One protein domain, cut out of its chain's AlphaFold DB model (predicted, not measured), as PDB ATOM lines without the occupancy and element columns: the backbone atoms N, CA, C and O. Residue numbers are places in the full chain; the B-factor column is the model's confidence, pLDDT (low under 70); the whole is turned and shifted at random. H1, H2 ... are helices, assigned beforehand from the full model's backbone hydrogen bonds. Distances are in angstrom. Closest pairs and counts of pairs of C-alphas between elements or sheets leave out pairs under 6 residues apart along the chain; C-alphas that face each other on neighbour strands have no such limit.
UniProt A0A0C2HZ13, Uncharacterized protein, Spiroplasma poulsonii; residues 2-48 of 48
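This is residues 2 to 48 of the 48 residues of an uncharacterized protein of Spiroplasma poulsonii (UniProt A0A0C2HZ13). Picture an open, skewed U: H1 makes one arm, H3 the longer other arm, and the short H2 with the link after it makes the turn at one end. The two long arms do not close on each other, and residues 2 to 11 of H1 and residues 38 to 48 stick out free. The printed part has 47 residues with three named helices, in the order H1, H2, H3, and no named strand; the class is all helix. The whole is loose, with a radius of gyration of the C-alphas of 12.2 A, and elongated, spanning 35 by 22 by 13 A.

Find C-alpha 2 at (-26.604, 39.560, 26.660); from there H1 runs through residues 2 to 14, 18.9 A from first to last C-alpha. After Phe 15 comes H2, residues 16 to 19. Look next for C-alpha 29 at (-38.503, 46.971, 49.794), where H3 begins; it holds residues 29 to 47, runs 27.3 A and ends at C-alpha 47, (-20.543, 60.090, 33.983).

Start at H1, which is close to H2 but not clearly touching it: their closest C-alphas, those of Lys 13 and Thr 19, are 5.6 A apart. H2 is also close to H3 but not clearly touching it, and there the closest C-alphas are those of Ile 17 and Phe 33, at 7.9 A. H1 and H3 are apart. In the backbone of H3 every O i to N i+4 pair is within hydrogen-bond range; in H1 8 of 9 are, and H2 is too short for such a pair.

Look at Arg 23 and Thr 48 for the two C-alphas farthest apart, 35.8 A. The printed part has no cut. The link from H1 to H2 is tight, and that from H2 to H3, 9 residues, is short. The mean pLDDT of the printed part is 83.0, and residue 48 is under 70.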
ATOM      1  N   ARG A   2     -26.730  40.341  25.408       81.19
ATOM      2  CA  ARG A   2     -26.604  39.560  26.660       81.19
ATOM      3  C   ARG A   2     -25.543  40.086  27.641       81.19
ATOM      4  O   ARG A   2     -25.830  40.175  28.825       81.19
ATOM      5  N   ILE A   3     -24.392  40.538  27.133       82.56
ATOM      6  CA  ILE A   3     -23.277  41.054  27.951       82.56
ATOM      7  C   ILE A   3     -23.695  42.233  28.845       82.56
ATOM      8  O   ILE A   3     -23.368  42.262  30.025       82.56
ATOM      9  N   ILE A   4     -24.457  43.194  28.311       84.19
ATOM     10  CA  ILE A   4     -24.897  44.377  29.072       84.19
ATOM     11  C   ILE A   4     -25.840  43.956  30.206       84.19
ATOM     12  O   ILE A   4     -25.707  44.421  31.336       84.19
ATOM     13  N   ILE A   5     -26.757  43.030  29.915       82.88
ATOM     14  CA  ILE A   5     -27.713  42.501  30.892       82.88
ATOM     15  C   ILE A   5     -26.979  41.730  31.998       82.88
ATOM     16  O   ILE A   5     -27.264  41.951  33.174       82.88
ATOM     17  N   GLU A   6     -26.004  40.882  31.659       88.62
ATOM     18  CA  GLU A   6     -25.177  40.185  32.655       88.62
ATOM     19  C   GLU A   6     -24.394  41.151  33.540       88.62
ATOM     20  O   GLU A   6     -24.357  40.961  34.756       88.62
ATOM     21  N   ASN A   7     -23.832  42.216  32.964       84.75
ATOM     22  CA  ASN A   7     -23.086  43.210  33.727       84.75
ATOM     23  C   ASN A   7     -23.996  43.929  34.741       84.75
ATOM     24  O   ASN A   7     -23.647  44.059  35.917       84.75
ATOM     25  N   ILE A   8     -25.212  44.302  34.324       83.38
ATOM     26  CA  ILE A   8     -26.238  44.881  35.207       83.38
ATOM     27  C   ILE A   8     -26.629  43.885  36.310       83.38
ATOM     28  O   ILE A   8     -26.676  44.251  37.486       83.38
ATOM     29  N   PHE A   9     -26.854  42.612  35.974       83.88
ATOM     30  CA  PHE A   9     -27.174  41.579  36.965       83.88
ATOM     31  C   PHE A   9     -26.028  41.318  37.952       83.88
ATOM     32  O   PHE A   9     -26.290  41.077  39.134       83.88
ATOM     33  N   ALA A  10     -24.773  41.388  37.510       87.56
ATOM     34  CA  ALA A  10     -23.605  41.246  38.375       87.56
ATOM     35  C   ALA A  10     -23.519  42.390  39.398       87.56
ATOM     36  O   ALA A  10     -23.265  42.150  40.580       87.56
ATOM     37  N   ILE A  11     -23.806  43.623  38.972       84.38
ATOM     38  CA  ILE A  11     -23.880  44.792  39.858       84.38
ATOM     39  C   ILE A  11     -25.046  44.652  40.841       84.38
ATOM     40  O   ILE A  11     -24.867  44.850  42.043       84.38
ATOM     41  N   LEU A  12     -26.219  44.234  40.361       83.12
ATOM     42  CA  LEU A  12     -27.396  44.007  41.200       83.12
ATOM     43  C   LEU A  12     -27.144  42.944  42.281       83.12
ATOM     44  O   LEU A  12     -27.552  43.119  43.431       83.12
ATOM     45  N   LYS A  13     -26.402  41.878  41.963       85.12
ATOM     46  CA  LYS A  13     -26.010  40.851  42.941       85.12
ATOM     47  C   LYS A  13     -25.076  41.376  44.045       85.12
ATOM     48  O   LYS A  13     -25.023  40.775  45.113       85.12
ATOM     49  N   LYS A  14     -24.386  42.512  43.882       85.56
ATOM     50  CA  LYS A  14     -23.593  43.095  44.987       85.56
ATOM     51  C   LYS A  14     -24.470  43.596  46.137       85.56
ATOM     52  O   LYS A  14     -24.017  43.659  47.278       85.56
ATOM     53  N   PHE A  15     -25.731  43.934  45.872       83.69
ATOM     54  CA  PHE A  15     -26.628  44.423  46.908       83.69
ATOM     55  C   PHE A  15     -27.224  43.262  47.712       83.69
ATOM     56  O   PHE A  15     -28.009  42.467  47.190       83.69
ATOM     57  N   LYS A  16     -26.964  43.249  49.027       83.25
ATOM     58  CA  LYS A  16     -27.544  42.294  49.998       83.25
ATOM     59  C   LYS A  16     -29.075  42.223  49.963       83.25
ATOM     60  O   LYS A  16     -29.668  41.244  50.403       83.25
ATOM     61  N   ILE A  17     -29.734  43.257  49.430       81.25
ATOM     62  CA  ILE A  17     -31.189  43.298  49.236       81.25
ATOM     63  C   ILE A  17     -31.681  42.249  48.213       81.25
ATOM     64  O   ILE A  17     -32.844  41.831  48.273       81.25
ATOM     65  N   ILE A  18     -30.795  41.822  47.300       80.19
ATOM     66  CA  ILE A  18     -31.032  40.826  46.246       80.19
ATOM     67  C   ILE A  18     -30.376  39.484  46.592       80.19
ATOM     68  O   ILE A  18     -31.010  38.454  46.385       80.19
ATOM     69  N   THR A  19     -29.146  39.481  47.115       81.12
ATOM     70  CA  THR A  19     -28.372  38.245  47.350       81.12
ATOM     71  C   THR A  19     -28.655  37.531  48.658       81.12
ATOM     72  O   THR A  19     -28.546  36.310  48.714       81.12
ATOM     73  N   GLU A  20     -29.021  38.253  49.712       81.75
ATOM     74  CA  GLU A  20     -29.219  37.665  51.034       81.75
ATOM     75  C   GLU A  20     -30.712  37.562  51.355       81.75
ATOM     76  O   GLU A  20     -31.544  38.297  50.809       81.75
ATOM     77  N   LYS A  21     -31.079  36.669  52.287       76.75
ATOM     78  CA  LYS A  21     -32.447  36.606  52.823       76.75
ATOM     79  C   LYS A  21     -32.717  37.869  53.637       76.75
ATOM     80  O   LYS A  21     -32.565  37.913  54.858       76.75
ATOM     81  N   TYR A  22     -33.113  38.923  52.942       76.06
ATOM     82  CA  TYR A  22     -33.294  40.227  53.542       76.06
ATOM     83  C   TYR A  22     -34.533  40.205  54.447       76.06
ATOM     84  O   TYR A  22     -35.671  40.173  53.974       76.06
ATOM     85  N   ARG A  23     -34.325  40.208  55.772       73.94
ATOM     86  CA  ARG A  23     -35.400  40.040  56.777       73.94
ATOM     87  C   ARG A  23     -36.517  41.092  56.712       73.94
ATOM     88  O   ARG A  23     -37.576  40.874  57.284       73.94
ATOM     89  N   ASN A  24     -36.330  42.191  55.978       72.75
ATOM     90  CA  ASN A  24     -37.308  43.275  55.862       72.75
ATOM     91  C   ASN A  24     -37.933  43.414  54.456       72.75
ATOM     92  O   ASN A  24     -38.343  44.509  54.078       72.75
ATOM     93  N   ARG A  25     -38.018  42.330  53.664       72.50
ATOM     94  CA  ARG A  25     -38.589  42.336  52.293       72.50
ATOM     95  C   ARG A  25     -40.049  42.812  52.210       72.50
ATOM     96  O   ARG A  25     -40.441  43.342  51.180       72.50
ATOM     97  N   ARG A  26     -40.851  42.677  53.275       74.25
ATOM     98  CA  ARG A  26     -42.255  43.146  53.290       74.25
ATOM     99  C   ARG A  26     -42.420  44.644  53.547       74.25
ATOM    100  O   ARG A  26     -43.362  45.234  53.037       74.25
ATOM    101  N   LYS A  27     -41.539  45.280  54.328       77.38
ATOM    102  CA  LYS A  27     -41.653  46.714  54.643       77.38
ATOM    103  C   LYS A  27     -40.645  47.515  53.826       77.38
ATOM    104  O   LYS A  27     -39.441  47.419  54.049       77.38
ATOM    105  N   ARG A  28     -41.152  48.371  52.932       82.06
ATOM    106  CA  ARG A  28     -40.369  49.373  52.180       82.06
ATOM    107  C   ARG A  28     -39.298  48.800  51.236       82.06
ATOM    108  O   ARG A  28     -38.358  49.513  50.896       82.06
ATOM    109  N   PHE A  29     -39.425  47.547  50.786       81.88
ATOM    110  CA  PHE A  29     -38.503  46.971  49.794       81.88
ATOM    111  C   PHE A  29     -38.488  47.784  48.497       81.88
ATOM    112  O   PHE A  29     -37.411  48.142  48.035       81.88
ATOM    113  N   GLY A  30     -39.669  48.166  47.992       84.56
ATOM    114  CA  GLY A  30     -39.793  49.033  46.819       84.56
ATOM    115  C   GLY A  30     -39.056  50.361  46.992       84.56
ATOM    116  O   GLY A  30     -38.249  50.710  46.147       84.56
ATOM    117  N   LEU A  31     -39.230  51.052  48.126       88.31
ATOM    118  CA  LEU A  31     -38.534  52.317  48.395       88.31
ATOM    119  C   LEU A  31     -37.007  52.147  48.437       88.31
ATOM    120  O   LEU A  31     -36.287  52.924  47.822       88.31
ATOM    121  N   ARG A  32     -36.506  51.125  49.143       86.94
ATOM    122  CA  ARG A  32     -35.060  50.852  49.228       86.94
ATOM    123  C   ARG A  32     -34.476  50.524  47.857       86.94
ATOM    124  O   ARG A  32     -33.415  51.032  47.517       86.94
ATOM    125  N   PHE A  33     -35.184  49.716  47.072       85.19
ATOM    126  CA  PHE A  33     -34.793  49.392  45.706       85.19
ATOM    127  C   PHE A  33     -34.804  50.635  44.805       85.19
ATOM    128  O   PHE A  33     -33.843  50.868  44.079       85.19
ATOM    129  N   ASN A  34     -35.833  51.479  44.918       88.38
ATOM    130  CA  ASN A  34     -35.980  52.694  44.117       88.38
ATOM    131  C   ASN A  34     -34.892  53.737  44.419       88.38
ATOM    132  O   ASN A  34     -34.404  54.406  43.511       88.38
ATOM    133  N   LEU A  35     -34.469  53.847  45.683       89.69
ATOM    134  CA  LEU A  35     -33.349  54.704  46.082       89.69
ATOM    135  C   LEU A  35     -32.015  54.198  45.519       89.69
ATOM    136  O   LEU A  35     -31.251  54.987  44.972       89.69
ATOM    137  N   ILE A  36     -31.753  52.888  45.599       87.00
ATOM    138  CA  ILE A  36     -30.547  52.280  45.012       87.00
ATOM    139  C   ILE A  36     -30.520  52.509  43.494       87.00
ATOM    140  O   ILE A  36     -29.495  52.924  42.956       87.00
ATOM    141  N   ALA A  37     -31.654  52.295  42.819       87.81
ATOM    142  CA  ALA A  37     -31.791  52.549  41.389       87.81
ATOM    143  C   ALA A  37     -31.555  54.028  41.048       87.81
ATOM    144  O   ALA A  37     -30.798  54.319  40.129       87.81
ATOM    145  N   SER A  38     -32.125  54.961  41.820       91.75
ATOM    146  CA  SER A  38     -31.940  56.403  41.599       91.75
ATOM    147  C   SER A  38     -30.482  56.839  41.750       91.75
ATOM    148  O   SER A  38     -29.996  57.594  40.918       91.75
ATOM    149  N   ILE A  39     -29.763  56.338  42.762       90.00
ATOM    150  CA  ILE A  39     -28.331  56.636  42.949       90.00
ATOM    151  C   ILE A  39     -27.517  56.138  41.751       90.00
ATOM    152  O   ILE A  39     -26.653  56.852  41.250       90.00
ATOM    153  N   TYR A  40     -27.808  54.927  41.275       85.44
ATOM    154  CA  TYR A  40     -27.113  54.357  40.124       85.44
ATOM    155  C   TYR A  40     -27.408  55.134  38.836       85.44
ATOM    156  O   TYR A  40     -26.505  55.390  38.043       85.44
ATOM    157  N   ASN A  41     -28.660  55.556  38.650       87.31
ATOM    158  CA  ASN A  41     -29.074  56.332  37.487       87.31
ATOM    159  C   ASN A  41     -28.472  57.744  37.500       87.31
ATOM    160  O   ASN A  41     -28.061  58.240  36.458       87.31
ATOM    161  N   LEU A  42     -28.367  58.367  38.681       90.19
ATOM    162  CA  LEU A  42     -27.689  59.650  38.856       90.19
ATOM    163  C   LEU A  42     -26.188  59.533  38.569       90.19
ATOM    164  O   LEU A  42     -25.638  60.392  37.891       90.19
ATOM    165  N   HIS A  43     -25.535  58.470  39.053       85.12
ATOM    166  CA  HIS A  43     -24.127  58.200  38.755       85.12
ATOM    167  C   HIS A  43     -23.908  58.021  37.252       85.12
ATOM    168  O   HIS A  43     -22.969  58.591  36.712       85.12
ATOM    169  N   LEU A  44     -24.772  57.254  36.580       83.62
ATOM    170  CA  LEU A  44     -24.688  57.056  35.136       83.62
ATOM    171  C   LEU A  44     -24.831  58.386  34.391       83.62
ATOM    172  O   LEU A  44     -23.973  58.696  33.578       83.62
ATOM    173  N   LEU A  45     -25.849  59.184  34.734       88.75
ATOM    174  CA  LEU A  45     -26.104  60.501  34.140       88.75
ATOM    175  C   LEU A  45     -24.936  61.479  34.328       88.75
ATOM    176  O   LEU A  45     -24.676  62.278  33.446       88.75
ATOM    177  N   TYR A  46     -24.257  61.454  35.476       83.50
ATOM    178  CA  TYR A  46     -23.119  62.344  35.741       83.50
ATOM    179  C   TYR A  46     -21.836  61.935  35.007       83.50
ATOM    180  O   TYR A  46     -20.911  62.738  34.910       83.50
ATOM    181  N   LEU A  47     -21.746  60.674  34.577       73.06
ATOM    182  CA  LEU A  47     -20.543  60.090  33.983       73.06
ATOM    183  C   LEU A  47     -20.607  60.021  32.448       73.06
ATOM    184  O   LEU A  47     -19.568  59.846  31.814       73.06
ATOM    185  N   THR A  48     -21.806  60.129  31.873       67.06
ATOM    186  CA  THR A  48     -22.075  60.283  30.431       67.06
ATOM    187  C   THR A  48     -22.349  61.728  30.074       67.06
ATOM    188  O   THR A  48     -21.790  62.189  29.058       67.06
TER     189      THR A  48